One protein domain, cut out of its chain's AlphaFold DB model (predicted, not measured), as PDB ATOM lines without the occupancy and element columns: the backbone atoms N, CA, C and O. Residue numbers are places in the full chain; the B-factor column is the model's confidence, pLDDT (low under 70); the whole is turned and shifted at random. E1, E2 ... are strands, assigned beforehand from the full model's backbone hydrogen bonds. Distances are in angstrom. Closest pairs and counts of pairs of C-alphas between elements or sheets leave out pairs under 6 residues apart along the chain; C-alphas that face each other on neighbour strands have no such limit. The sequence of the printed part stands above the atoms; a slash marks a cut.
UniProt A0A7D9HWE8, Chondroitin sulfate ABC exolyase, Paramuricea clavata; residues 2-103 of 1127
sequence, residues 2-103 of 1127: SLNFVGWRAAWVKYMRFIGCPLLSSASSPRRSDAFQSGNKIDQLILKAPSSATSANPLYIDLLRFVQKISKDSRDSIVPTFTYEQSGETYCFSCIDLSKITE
ATOM      1  N   SER A   2       1.637 -11.576  18.227       80.69
ATOM      2  CA  SER A   2       2.706 -12.507  17.837       80.69
ATOM      3  C   SER A   2       2.355 -13.928  18.291       80.69
ATOM      4  O   SER A   2       1.794 -14.090  19.371       80.69
ATOM      5  N   LEU A   3       2.682 -14.936  17.476       85.19
ATOM      6  CA  LEU A   3       2.525 -16.365  17.801       85.19
ATOM      7  C   LEU A   3       3.880 -17.064  18.029       85.19
ATOM      8  O   LEU A   3       3.944 -18.288  18.058       85.19
ATOM      9  N   ASN A   4       4.969 -16.299  18.173       85.69
ATOM     10  CA  ASN A   4       6.310 -16.840  18.401       85.69
ATOM     11  C   ASN A   4       6.550 -17.134  19.894       85.69
ATOM     12  O   ASN A   4       7.275 -16.402  20.568       85.69
ATOM     13  N   PHE A   5       5.875 -18.151  20.431       89.62
ATOM     14  CA  PHE A   5       6.024 -18.591  21.819       89.62
ATOM     15  C   PHE A   5       5.598 -20.055  22.002       89.62
ATOM     16  O   PHE A   5       4.919 -20.628  21.152       89.62
ATOM     17  N   VAL A   6       5.963 -20.639  23.148       91.38
ATOM     18  CA  VAL A   6       5.492 -21.951  23.623       91.38
ATOM     19  C   VAL A   6       4.928 -21.796  25.041       91.38
ATOM     20  O   VAL A   6       5.444 -21.001  25.835       91.38
ATOM     21  N   GLY A   7       3.857 -22.533  25.348       93.38
ATOM     22  CA  GLY A   7       3.101 -22.427  26.601       93.38
ATOM     23  C   GLY A   7       2.032 -21.328  26.574       93.38
ATOM     24  O   GLY A   7       1.805 -20.664  25.561       93.38
ATOM     25  N   TRP A   8       1.372 -21.117  27.706       94.94
ATOM     26  CA  TRP A   8       0.319 -20.122  27.888       94.94
ATOM     27  C   TRP A   8       0.845 -18.688  27.814       94.94
ATOM     28  O   TRP A   8       1.923 -18.360  28.312       94.94
ATOM     29  N   ARG A   9       0.056 -17.791  27.215       94.62
ATOM     30  CA  ARG A   9       0.275 -16.336  27.218       94.62
ATOM     31  C   ARG A   9      -1.063 -15.626  27.394       94.62
ATOM     32  O   ARG A   9      -2.087 -16.090  26.899       94.62
ATOM     33  N   ALA A  10      -1.055 -14.486  28.082       92.25
ATOM     34  CA  ALA A  10      -2.259 -13.699  28.336       92.25
ATOM     35  C   ALA A  10      -2.194 -12.341  27.627       92.25
ATOM     36  O   ALA A  10      -1.234 -11.591  27.782       92.25
ATOM     37  N   ALA A  11      -3.258 -12.004  26.896       90.38
ATOM     38  CA  ALA A  11      -3.376 -10.765  26.136       90.38
ATOM     39  C   ALA A  11      -4.537  -9.918  26.669       90.38
ATOM     40  O   ALA A  11      -5.705 -10.256  26.491       90.38
ATOM     41  N   TRP A  12      -4.226  -8.808  27.341       90.50
ATOM     42  CA  TRP A  12      -5.230  -7.857  27.827       90.50
ATOM     43  C   TRP A  12      -5.135  -6.573  27.013       90.50
ATOM     44  O   TRP A  12      -4.068  -5.966  26.943       90.50
ATOM     45  N   VAL A  13      -6.229  -6.135  26.393       85.62
ATOM     46  CA  VAL A  13      -6.240  -4.929  25.553       85.62
ATOM     47  C   VAL A  13      -7.478  -4.108  25.872       85.62
ATOM     48  O   VAL A  13      -8.597  -4.614  25.814       85.62
ATOM     49  N   LYS A  14      -7.295  -2.832  26.221       84.31
ATOM     50  CA  LYS A  14      -8.431  -1.924  26.422       84.31
ATOM     51  C   LYS A  14      -9.068  -1.574  25.083       84.31
ATOM     52  O   LYS A  14      -8.347  -1.211  24.158       84.31
ATOM     53  N   TYR A  15     -10.400  -1.537  25.014       79.38
ATOM     54  CA  TYR A  15     -11.098  -1.188  23.771       79.38
ATOM     55  C   TYR A  15     -10.701   0.178  23.213       79.38
ATOM     56  O   TYR A  15     -10.498   0.301  22.017       79.38
ATOM     57  N   MET A  16     -10.476   1.170  24.083       74.19
ATOM     58  CA  MET A  16     -10.017   2.514  23.697       74.19
ATOM     59  C   MET A  16      -8.673   2.547  22.943       74.19
ATOM     60  O   MET A  16      -8.245   3.611  22.508       74.19
ATOM     61  N   ARG A  17      -7.963   1.416  22.845       73.25
ATOM     62  CA  ARG A  17      -6.755   1.268  22.023       73.25
ATOM     63  C   ARG A  17      -7.085   0.959  20.561       73.25
ATOM     64  O   ARG A  17      -6.242   1.176  19.709       73.25
ATOM     65  N   PHE A  18      -8.291   0.483  20.261       71.50
ATOM     66  CA  PHE A  18      -8.767   0.309  18.895       71.50
ATOM     67  C   PHE A  18      -9.358   1.636  18.414       71.50
ATOM     68  O   PHE A  18     -10.493   1.991  18.737       71.50
ATOM     69  N   ILE A  19      -8.553   2.390  17.675       60.78
ATOM     70  CA  ILE A  19      -8.995   3.518  16.854       60.78
ATOM     71  C   ILE A  19      -9.227   2.915  15.464       60.78
ATOM     72  O   ILE A  19      -8.359   2.191  14.983       60.78
ATOM     73  N   GLY A  20     -10.415   3.085  14.875       58.78
ATOM     74  CA  GLY A  20     -10.771   2.448  13.593       58.78
ATOM     75  C   GLY A  20      -9.803   2.785  12.442       58.78
ATOM     76  O   GLY A  20      -8.885   3.580  12.619       58.78
ATOM     77  N   CYS A  21     -10.004   2.202  11.254       59.09
ATOM     78  CA  CYS A  21      -9.195   2.491  10.056       59.09
ATOM     79  C   CYS A  21      -9.871   3.541   9.144       59.09
ATOM     80  O   CYS A  21     -10.609   3.143   8.239       59.09
ATOM     81  N   PRO A  22      -9.695   4.863   9.349       56.19
ATOM     82  CA  PRO A  22     -10.289   5.860   8.462       56.19
ATOM     83  C   PRO A  22      -9.614   5.892   7.077       56.19
ATOM     84  O   PRO A  22      -8.422   5.609   6.937       56.19
ATOM     85  N   LEU A  23     -10.403   6.266   6.064       53.22
ATOM     86  CA  LEU A  23      -9.975   6.532   4.683       53.22
ATOM     87  C   LEU A  23      -9.352   7.939   4.561       53.22
ATOM     88  O   LEU A  23      -9.801   8.871   5.228       53.22
ATOM     89  N   LEU A  24      -8.364   8.109   3.670       48.09
ATOM     90  CA  LEU A  24      -7.607   9.354   3.415       48.09
ATOM     91  C   LEU A  24      -8.462  10.588   3.077       48.09
ATOM     92  O   LEU A  24      -7.966  11.708   3.184       48.09
ATOM     93  N   SER A  25      -9.727  10.429   2.676       50.75
ATOM     94  CA  SER A  25     -10.571  11.555   2.250       50.75
ATOM     95  C   SER A  25     -10.931  12.536   3.378       50.75
ATOM     96  O   SER A  25     -11.378  13.647   3.092       50.75
ATOM     97  N   SER A  26     -10.688  12.190   4.650       51.41
ATOM     98  CA  SER A  26     -10.709  13.141   5.768       51.41
ATOM     99  C   SER A  26      -9.286  13.602   6.102       51.41
ATOM    100  O   SER A  26      -8.498  12.827   6.636       51.41
ATOM    101  N   ALA A  27      -8.955  14.866   5.831       45.34
ATOM    102  CA  ALA A  27      -7.623  15.469   5.983       45.34
ATOM    103  C   ALA A  27      -7.084  15.596   7.437       45.34
ATOM    104  O   ALA A  27      -6.324  16.512   7.741       45.34
ATOM    105  N   SER A  28      -7.465  14.714   8.363       53.53
ATOM    106  CA  SER A  28      -7.034  14.756   9.762       53.53
ATOM    107  C   SER A  28      -6.580  13.386  10.252       53.53
ATOM    108  O   SER A  28      -7.314  12.409  10.113       53.53
ATOM    109  N   SER A  29      -5.405  13.331  10.886       53.72
ATOM    110  CA  SER A  29      -4.942  12.153  11.627       53.72
ATOM    111  C   SER A  29      -6.014  11.674  12.623       53.72
ATOM    112  O   SER A  29      -6.690  12.519  13.220       53.72
ATOM    113  N   PRO A  30      -6.159  10.351  12.845       54.31
ATOM    114  CA  PRO A  30      -7.155   9.807  13.767       54.31
ATOM    115  C   PRO A  30      -6.995  10.421  15.162       54.31
ATOM    116  O   PRO A  30      -5.907  10.394  15.742       54.31
ATOM    117  N   ARG A  31      -8.068  10.989  15.716       57.41
ATOM    118  CA  ARG A  31      -8.061  11.616  17.043       57.41
ATOM    119  C   ARG A  31      -8.431  10.590  18.105       57.41
ATOM    120  O   ARG A  31      -9.139   9.622  17.856       57.41
ATOM    121  N   ARG A  32      -8.027  10.835  19.354       58.06
ATOM    122  CA  ARG A  32      -8.408   9.992  20.509       58.06
ATOM    123  C   ARG A  32      -9.929   9.876  20.710       58.06
ATOM    124  O   ARG A  32     -10.381   8.934  21.351       58.06
ATOM    125  N   SER A  33     -10.700  10.832  20.185       58.41
ATOM    126  CA  SER A  33     -12.167  10.790  20.124       58.41
ATOM    127  C   SER A  33     -12.701   9.632  19.280       58.41
ATOM    128  O   SER A  33     -13.804   9.167  19.540       58.41
ATOM    129  N   ASP A  34     -11.906   9.147  18.325       61.16
ATOM    130  CA  ASP A  34     -12.299   8.160  17.315       61.16
ATOM    131  C   ASP A  34     -12.033   6.715  17.794       61.16
ATOM    132  O   ASP A  34     -12.270   5.743  17.076       61.16
ATOM    133  N   ALA A  35     -11.526   6.565  19.024       68.25
ATOM    134  CA  ALA A  35     -11.371   5.289  19.712       68.25
ATOM    135  C   ALA A  35     -12.728   4.676  20.095       68.25
ATOM    136  O   ALA A  35     -13.684   5.406  20.355       68.25
ATOM    137  N   PHE A  36     -12.787   3.347  20.247       70.56
ATOM    138  CA  PHE A  36     -13.928   2.677  20.886       70.56
ATOM    139  C   PHE A  36     -14.219   3.291  22.271       70.56
ATOM    140  O   PHE A  36     -13.395   3.217  23.190       70.56
ATOM    141  N   GLN A  37     -15.403   3.886  22.418       67.94
ATOM    142  CA  GLN A  37     -15.899   4.535  23.629       67.94
ATOM    143  C   GLN A  37     -16.836   3.615  24.428       67.94
ATOM    144  O   GLN A  37     -17.255   2.536  24.000       67.94
ATOM    145  N   SER A  38     -17.193   4.066  25.631       64.81
ATOM    146  CA  SER A  38     -18.242   3.434  26.432       64.81
ATOM    147  C   SER A  38     -19.582   3.489  25.690       64.81
ATOM    148  O   SER A  38     -20.088   4.576  25.432       64.81
ATOM    149  N   GLY A  39     -20.169   2.324  25.399       65.00
ATOM    150  CA  GLY A  39     -21.463   2.195  24.713       65.00
ATOM    151  C   GLY A  39     -21.378   1.663  23.279       65.00
ATOM    152  O   GLY A  39     -22.404   1.282  22.721       65.00
ATOM    153  N   ASN A  40     -20.178   1.565  22.696       72.88
ATOM    154  CA  ASN A  40     -19.988   0.861  21.428       72.88
ATOM    155  C   ASN A  40     -20.294  -0.642  21.586       72.88
ATOM    156  O   ASN A  40     -19.841  -1.277  22.541       72.88
ATOM    157  N   LYS A  41     -21.038  -1.218  20.633       73.38
ATOM    158  CA  LYS A  41     -21.340  -2.654  20.569       73.38
ATOM    159  C   LYS A  41     -20.269  -3.375  19.745       73.38
ATOM    160  O   LYS A  41     -19.849  -2.871  18.707       73.38
ATOM    161  N   ILE A  42     -19.821  -4.538  20.216       74.25
ATOM    162  CA  ILE A  42     -18.940  -5.436  19.460       74.25
ATOM    163  C   ILE A  42     -19.814  -6.578  18.945       74.25
ATOM    164  O   ILE A  42     -20.260  -7.406  19.735       74.25
ATOM    165  N   ASP A  43     -20.079  -6.597  17.640       81.81
ATOM    166  CA  ASP A  43     -20.935  -7.614  17.013       81.81
ATOM    167  C   ASP A  43     -20.148  -8.830  16.498       81.81
ATOM    168  O   ASP A  43     -20.702  -9.921  16.385       81.81
ATOM    169  N   GLN A  44     -18.853  -8.668  16.205       83.25
ATOM    170  CA  GLN A  44     -18.012  -9.730  15.654       83.25
ATOM    171  C   GLN A  44     -16.553  -9.587  16.108       83.25
ATOM    172  O   GLN A  44     -15.999  -8.488  16.111       83.25
ATOM    173  N   LEU A  45     -15.915 -10.714  16.438       82.69
ATOM    174  CA  LEU A  45     -14.462 -10.843  16.571       82.69
ATOM    175  C   LEU A  45     -13.964 -11.820  15.507       82.69
ATOM    176  O   LEU A  45     -14.426 -12.957  15.448       82.69
ATOM    177  N   ILE A  46     -13.002 -11.386  14.697       84.50
ATOM    178  CA  ILE A  46     -12.376 -12.223  13.672       84.50
ATOM    179  C   ILE A  46     -10.931 -12.492  14.087       84.50
ATOM    180  O   ILE A  46     -10.121 -11.571  14.174       84.50
ATOM    181  N   LEU A  47     -10.603 -13.763  14.318       82.81
ATOM    182  CA  LEU A  47      -9.233 -14.222  14.526       82.81
ATOM    183  C   LEU A  47      -8.725 -14.823  13.217       82.81
ATOM    184  O   LEU A  47      -9.112 -15.925  12.836       82.81
ATOM    185  N   LYS A  48      -7.887 -14.072  12.500       82.06
ATOM    186  CA  LYS A  48      -7.310 -14.514  11.230       82.06
ATOM    187  C   LYS A  48      -5.916 -15.091  11.471       82.06
ATOM    188  O   LYS A  48      -5.048 -14.395  11.994       82.06
ATOM    189  N   ALA A  49      -5.708 -16.347  11.079       79.12
ATOM    190  CA  ALA A  49      -4.385 -16.964  11.087       79.12
ATOM    191  C   ALA A  49      -3.433 -16.234  10.112       79.12
ATOM    192  O   ALA A  49      -3.895 -15.705   9.092       79.12
ATOM    193  N   PRO A  50      -2.119 -16.180  10.401       76.12
ATOM    194  CA  PRO A  50      -1.155 -15.538   9.514       76.12
ATOM    195  C   PRO A  50      -1.095 -16.253   8.159       76.12
ATOM    196  O   PRO A  50      -0.997 -17.475   8.090       76.12
ATOM    197  N   SER A  51      -1.125 -15.478   7.072       70.75
ATOM    198  CA  SER A  51      -1.096 -15.993   5.695       70.75
ATOM    199  C   SER A  51       0.234 -16.646   5.305       70.75
ATOM    200  O   SER A  51       0.295 -17.333   4.292       70.75
ATOM    201  N   SER A  52       1.289 -16.426   6.092       65.62
ATOM    202  CA  SER A  52       2.643 -16.954   5.896       65.62
ATOM    203  C   SER A  52       2.944 -18.228   6.698       65.62
ATOM    204  O   SER A  52       4.089 -18.674   6.705       65.62
ATOM    205  N   ALA A  53       1.965 -18.815   7.397       63.06
ATOM    206  CA  ALA A  53       2.192 -20.032   8.175       63.06
ATOM    207  C   ALA A  53       2.516 -21.223   7.256       63.06
ATOM    208  O   ALA A  53       1.662 -21.693   6.508       63.06
ATOM    209  N   THR A  54       3.747 -21.726   7.331       60.69
ATOM    210  CA  THR A  54       4.240 -22.859   6.531       60.69
ATOM    211  C   THR A  54       3.915 -24.230   7.140       60.69
ATOM    212  O   THR A  54       4.101 -25.246   6.477       60.69
ATOM    213  N   SER A  55       3.410 -24.281   8.380       65.50
ATOM    214  CA  SER A  55       3.008 -25.510   9.082       65.50
ATOM    215  C   SER A  55       1.767 -25.294   9.956       65.50
ATOM    216  O   SER A  55       1.650 -24.270  10.632       65.50
ATOM    217  N   ALA A  56       0.865 -26.277   9.989       66.69
ATOM    218  CA  ALA A  56      -0.357 -26.248  10.793       66.69
ATOM    219  C   ALA A  56      -0.089 -26.676  12.247       66.69
ATOM    220  O   ALA A  56      -0.322 -27.825  12.612       66.69
ATOM    221  N   ASN A  57       0.389 -25.753  13.084       72.38
ATOM    222  CA  ASN A  57       0.385 -25.961  14.534       72.38
ATOM    223  C   ASN A  57      -0.944 -25.452  15.116       72.38
ATOM    224  O   ASN A  57      -1.333 -24.318  14.815       72.38
ATOM    225  N   PRO A  58      -1.663 -26.251  15.925       82.00
ATOM    226  CA  PRO A  58      -2.906 -25.808  16.542       82.00
ATOM    227  C   PRO A  58      -2.637 -24.696  17.563       82.00
ATOM    228  O   PRO A  58      -1.751 -24.807  18.409       82.00
ATOM    229  N   LEU A  59      -3.435 -23.630  17.498       86.56
ATOM    230  CA  LEU A  59      -3.508 -22.612  18.541       86.56
ATOM    231  C   LEU A  59      -4.671 -22.957  19.472       86.56
ATOM    232  O   LEU A  59      -5.823 -22.988  19.038       86.56
ATOM    233  N   TYR A  60      -4.372 -23.176  20.748       91.31
ATOM    234  CA  TYR A  60      -5.387 -23.362  21.781       91.31
ATOM    235  C   TYR A  60      -5.733 -22.011  22.402       91.31
ATOM    236  O   TYR A  60      -4.849 -21.229  22.748       91.31
ATOM    237  N   ILE A  61      -7.029 -21.724  22.516       91.88
ATOM    238  CA  ILE A  61      -7.543 -20.493  23.114       91.88
ATOM    239  C   ILE A  61      -8.478 -20.892  24.243       91.88
ATOM    240  O   ILE A  61      -9.427 -21.641  24.026       91.88
ATOM    241  N   ASP A  62      -8.227 -20.344  25.424       91.00
ATOM    242  CA  ASP A  62      -9.094 -20.477  26.587       91.00
ATOM    243  C   ASP A  62      -9.288 -19.104  27.248       91.00
ATOM    244  O   ASP A  62      -8.507 -18.174  27.026       91.00
ATOM    245  N   LEU A  63     -10.362 -18.956  28.025       88.69
ATOM    246  CA  LEU A  63     -10.729 -17.735  28.752       88.69
ATOM    247  C   LEU A  63     -10.835 -16.468  27.876       88.69
ATOM    248  O   LEU A  63     -10.549 -15.355  28.329       88.69
ATOM    249  N   LEU A  64     -11.311 -16.604  26.632       90.88
ATOM    250  CA  LEU A  64     -11.636 -15.462  25.775       90.88
ATOM    251  C   LEU A  64     -12.833 -14.688  26.345       90.88
ATOM    252  O   LEU A  64     -13.936 -15.222  26.467       90.88
ATOM    253  N   ARG A  65     -12.631 -13.409  26.684       86.75
ATOM    254  CA  ARG A  65     -13.648 -12.588  27.351       86.75
ATOM    255  C   ARG A  65     -13.709 -11.162  26.827       86.75
ATOM    256  O   ARG A  65     -12.690 -10.535  26.553       86.75
ATOM    257  N   PHE A  66     -14.924 -10.622  26.838       85.50
ATOM    258  CA  PHE A  66     -15.205  -9.201  26.678       85.50
ATOM    259  C   PHE A  66     -15.707  -8.662  28.014       85.50
ATOM    260  O   PHE A  66     -16.787  -9.025  28.474       85.50
ATOM    261  N   VAL A  67     -14.910  -7.823  28.673       83.25
ATOM    262  CA  VAL A  67     -15.251  -7.276  29.995       83.25
ATOM    263  C   VAL A  67     -15.393  -5.764  29.939       83.25
ATOM    264  O   VAL A  67     -14.719  -5.099  29.158       83.25
ATOM    265  N   GLN A  68     -16.255  -5.202  30.788       78.50
ATOM    266  CA  GLN A  68     -16.493  -3.753  30.840       78.50
ATOM    267  C   GLN A  68     -15.253  -2.962  31.277       78.50
ATOM    268  O   GLN A  68     -15.089  -1.795  30.924       78.50
ATOM    269  N   LYS A  69     -14.377  -3.586  32.072       79.88
ATOM    270  CA  LYS A  69     -13.161  -2.974  32.598       79.88
ATOM    271  C   LYS A  69     -12.097  -4.038  32.828       79.88
ATOM    272  O   LYS A  69     -12.380  -5.071  33.421       79.88
ATOM    273  N   ILE A  70     -10.866  -3.723  32.442       83.00
ATOM    274  CA  ILE A  70      -9.665  -4.453  32.859       83.00
ATOM    275  C   ILE A  70      -8.812  -3.577  33.782       83.00
ATOM    276  O   ILE A  70      -9.014  -2.359  33.872       83.00
ATOM    277  N   SER A  71      -7.862  -4.191  34.491       73.12
ATOM    278  CA  SER A  71      -6.825  -3.447  35.218       73.12
ATOM    279  C   SER A  71      -5.897  -2.704  34.230       73.12
ATOM    280  O   SER A  71      -6.204  -2.558  33.043       73.12
ATOM    281  N   LYS A  72      -4.763  -2.162  34.692       84.31
ATOM    282  CA  LYS A  72      -3.777  -1.582  33.771       84.31
ATOM    283  C   LYS A  72      -3.177  -2.685  32.895       84.31
ATOM    284  O   LYS A  72      -2.418  -3.515  33.392       84.31
ATOM    285  N   ASP A  73      -3.508  -2.668  31.611       87.50
ATOM    286  CA  ASP A  73      -2.890  -3.500  30.588       87.50
ATOM    287  C   ASP A  73      -1.393  -3.187  30.474       87.50
ATOM    288  O   ASP A  73      -0.970  -2.042  30.624       87.50
ATOM    289  N   SER A  74      -0.579  -4.218  30.276       90.50
ATOM    290  CA  SER A  74       0.869  -4.096  30.056       90.50
ATOM    291  C   SER A  74       1.214  -4.616  28.665       90.50
ATOM    292  O   SER A  74       0.491  -5.457  28.132       90.50
ATOM    293  N   ARG A  75       2.232  -4.037  28.021       90.06
ATOM    294  CA  ARG A  75       2.721  -4.480  26.705       90.06
ATOM    295  C   ARG A  75       3.818  -5.519  26.878       90.06
ATOM    296  O   ARG A  75       4.463  -5.565  27.929       90.06
ATOM    297  N   ASP A  76       3.981  -6.357  25.869       92.56
ATOM    298  CA  ASP A  76       4.976  -7.421  25.821       92.56
ATOM    299  C   ASP A  76       5.244  -7.864  24.375       92.56
ATOM    300  O   ASP A  76       4.779  -7.223  23.435       92.56
ATOM    301  N   SER A  77       5.999  -8.945  24.176       90.38
ATOM    302  CA  SER A  77       6.333  -9.429  22.830       90.38
ATOM    303  C   SER A  77       5.135 -10.052  22.094       90.38
ATOM    304  O   SER A  77       5.197 -10.259  20.882       90.38
ATOM    305  N   ILE A  78       4.038 -10.357  22.799       88.69
ATOM    306  CA  ILE A  78       2.820 -10.962  22.243       88.69
ATOM    307  C   ILE A  78       1.863  -9.855  21.799       88.69
ATOM    308  O   ILE A  78       1.322  -9.885  20.684       88.69
ATOM    309  N   VAL A  79       1.675  -8.868  22.676       87.44
ATOM    310  CA  VAL A  79       0.913  -7.646  22.451       87.44
ATOM    311  C   VAL A  79       1.847  -6.444  22.636       87.44
ATOM    312  O   VAL A  79       1.889  -5.844  23.721       87.44
ATOM    313  N   PRO A  80       2.594  -6.082  21.579       83.88
ATOM    314  CA  PRO A  80       3.505  -4.947  21.609       83.88
ATOM    315  C   PRO A  80       2.734  -3.627  21.702       83.88
ATOM    316  O   PRO A  80       1.502  -3.574  21.605       83.88
ATOM    317  N   THR A  81       3.481  -2.544  21.876       81.06
ATOM    318  CA  THR A  81       2.977  -1.176  21.728       81.06
ATOM    319  C   THR A  81       2.317  -0.988  20.364       81.06
ATOM    320  O   THR A  81       2.839  -1.443  19.346       81.06
ATOM    321  N   PHE A  82       1.153  -0.343  20.333       75.06
ATOM    322  CA  PHE A  82       0.435  -0.140  19.080       75.06
ATOM    323  C   PHE A  82       1.005   1.043  18.290       75.06
ATOM    324  O   PHE A  82       1.347   2.078  18.862       75.06
ATOM    325  N   THR A  83       1.049   0.905  16.964       67.38
ATOM    326  CA  THR A  83       1.530   1.942  16.042       67.38
ATOM    327  C   THR A  83       0.517   2.224  14.935       67.38
ATOM    328  O   THR A  83      -0.360   1.405  14.650       67.38
ATOM    329  N   TYR A  84       0.641   3.390  14.299       65.25
ATOM    330  CA  TYR A  84      -0.086   3.700  13.070       65.25
ATOM    331  C   TYR A  84       0.703   3.201  11.866       65.25
ATOM    332  O   TYR A  84       1.890   3.500  11.739       65.25
ATOM    333  N   GLU A  85       0.030   2.496  10.964       58.84
ATOM    334  CA  GLU A  85       0.607   2.061   9.698       58.84
ATOM    335  C   GLU A  85      -0.292   2.491   8.538       58.84
ATOM    336  O   GLU A  85      -1.519   2.359   8.595       58.84
ATOM    337  N   GLN A  86       0.328   3.038   7.493       57.38
ATOM    338  CA  GLN A  86      -0.351   3.398   6.254       57.38
ATOM    339  C   GLN A  86      -0.390   2.176   5.330       57.38
ATOM    340  O   GLN A  86       0.652   1.619   4.997       57.38
ATOM    341  N   SER A  87      -1.583   1.788   4.880       54.00
ATOM    342  CA  SER A  87      -1.782   0.711   3.905       54.00
ATOM    343  C   SER A  87      -2.650   1.218   2.754       54.00
ATOM    344  O   SER A  87      -3.875   1.190   2.828       54.00
ATOM    345  N   GLY A  88      -2.025   1.689   1.673       64.88
ATOM    346  CA  GLY A  88      -2.746   2.342   0.576       64.88
ATOM    347  C   GLY A  88      -3.355   3.675   1.025       64.88
ATOM    348  O   GLY A  88      -2.628   4.552   1.499       64.88
ATOM    349  N   GLU A  89      -4.679   3.820   0.890       55.69
ATOM    350  CA  GLU A  89      -5.426   5.025   1.290       55.69
ATOM    351  C   GLU A  89      -5.991   4.999   2.723       55.69
ATOM    352  O   GLU A  89      -6.754   5.885   3.107       55.69
ATOM    353  N   THR A  90      -5.656   3.998   3.534       49.78
ATOM    354  CA  THR A  90      -6.133   3.885   4.920       49.78
ATOM    355  C   THR A  90      -4.984   3.959   5.920       49.78
ATOM    356  O   THR A  90      -3.904   3.403   5.710       49.78
ATOM    357  N   TYR A  91      -5.240   4.633   7.044       55.09
ATOM    358  CA  TYR A  91      -4.398   4.558   8.238       55.09
ATOM    359  C   TYR A  91      -5.029   3.573   9.213       55.09
ATOM    360  O   TYR A  91      -6.117   3.827   9.723       55.09
ATOM    361  N   CYS A  92      -4.352   2.460   9.487       55.78
ATOM    362  CA  CYS A  92      -4.837   1.453  10.423       55.78
ATOM    363  C   CYS A  92      -3.969   1.399  11.678       55.78
ATOM    364  O   CYS A  92      -2.741   1.489  11.620       55.78
ATOM    365  N   PHE A  93      -4.619   1.194  12.824       59.28
ATOM    366  CA  PHE A  93      -3.934   0.754  14.035       59.28
ATOM    367  C   PHE A  93      -3.424  -0.673  13.795       59.28
ATOM    368  O   PHE A  93      -4.216  -1.606  13.646       59.28
ATOM    369  N   SER A  94      -2.108  -0.834  13.705       57.75
ATOM    370  CA  SER A  94      -1.450  -2.074  13.298       57.75
ATOM    371  C   SER A  94      -0.273  -2.376  14.225       57.75
ATOM    372  O   SER A  94       0.423  -1.476  14.696       57.75
ATOM    373  N   CYS A  95      -0.059  -3.664  14.496       55.78
ATOM    374  CA  CYS A  95       1.117  -4.179  15.207       55.78
ATOM    375  C   CYS A  95       2.220  -4.669  14.248       55.78
ATOM    376  O   CYS A  95       3.116  -5.379  14.696       55.78
ATOM    377  N   ILE A  96       2.097  -4.443  12.936       51.88
ATOM    378  CA  ILE A  96       2.673  -5.386  11.966       51.88
ATOM    379  C   ILE A  96       4.177  -5.190  11.733       51.88
ATOM    380  O   ILE A  96       4.835  -6.155  11.353       51.88
ATOM    381  N   ASP A  97       4.765  -4.047  12.099       63.00
ATOM    382  CA  ASP A  97       6.223  -3.899  12.084       63.00
ATOM    383  C   ASP A  97       6.822  -3.701  13.483       63.00
ATOM    384  O   ASP A  97       7.124  -2.589  13.923       63.00
ATOM    385  N   LEU A  98       7.027  -4.826  14.175       66.69
ATOM    386  CA  LEU A  98       7.702  -4.887  15.476       66.69
ATOM    387  C   LEU A  98       9.095  -4.237  15.461       66.69
ATOM    388  O   LEU A  98       9.536  -3.749  16.499       66.69
ATOM    389  N   SER A  99       9.776  -4.206  14.308       67.19
ATOM    390  CA  SER A  99      11.126  -3.641  14.183       67.19
ATOM    391  C   SER A  99      11.152  -2.111  14.245       67.19
ATOM    392  O   SER A  99      12.192  -1.522  14.527       67.19
ATOM    393  N   LYS A 100      10.002  -1.454  14.034       74.31
ATOM    394  CA  LYS A 100       9.867   0.011  14.089       74.31
ATOM    395  C   LYS A 100       9.544   0.546  15.484       74.31
ATOM    396  O   LYS A 100       9.530   1.762  15.670       74.31
ATOM    397  N   ILE A 101       9.256  -0.319  16.459       80.31
ATOM    398  CA  ILE A 101       8.879   0.128  17.801       80.31
ATOM    399  C   ILE A 101      10.132   0.555  18.564       80.31
ATOM    400  O   ILE A 101      10.975  -0.260  18.925       80.31
ATOM    401  N   THR A 102      10.225   1.851  18.848       86.88
ATOM    402  CA  THR A 102      11.288   2.437  19.667       86.88
ATOM    403  C   THR A 102      10.819   2.656  21.105       86.88
ATOM    404  O   THR A 102       9.619   2.659  21.401       86.88
ATOM    405  N   GLU A 103      11.758   2.911  22.018       88.62
ATOM    406  CA  GLU A 103      11.418   3.311  23.389       88.62
ATOM    407  C   GLU A 103      10.541   4.569  23.453       88.62
ATOM    408  O   GLU A 103       9.663   4.653  24.312       88.62
TER     409      GLU A 103
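AT A GLANCE: This is residues 2 to 103 of the 1127 residues of the protein "Chondroitin sulfate ABC exolyase" of Paramuricea clavata (UniProt A0A7D9HWE8). The model has little regular structure: a small antiparallel hairpin of two strands, E1 and E2, follows a long stretch, residues 2 to 82, that winds in wide loops with no named element. Residues 43 to 48 and 51 to 58 stick out. The printed part has 102 residues, no named helix and two named strands, in the order E1, E2; the class is all strand, with only 10 residues in named elements. It is only just loose, close to compact, with a radius of gyration of the C-alphas of 15.5 A and spans of 43 by 33 by 31 A.

IN THESE COORDINATES: E1, residues 83 to 87, is 12.6 A long and begins at C-alpha 83 (1.530, 1.942, 16.042). E2, residues 90 to 94, is 11.3 A long and ends at C-alpha 94 (-1.450, -2.074, 13.298).

HOW THE PARTS SIT: E1 and E2 form a hairpin with a tight link of 2 residues, their directions at 142 degrees. C-alphas 86 and 91 face each other at 4.7 A. N 87 and O 90, 2.9 A, and N 92 and O 85, 3.0 A, are within hydrogen-bond range.

THE WHOLE: The C-alphas farthest apart, of Gly 7 and Ala 27, are 44.5 A apart. The printed part has no cut. Mean pLDDT of the printed part is 73.4; residues 19 to 35, 37 to 39, 52 to 56 and 83 to 99 are under 70.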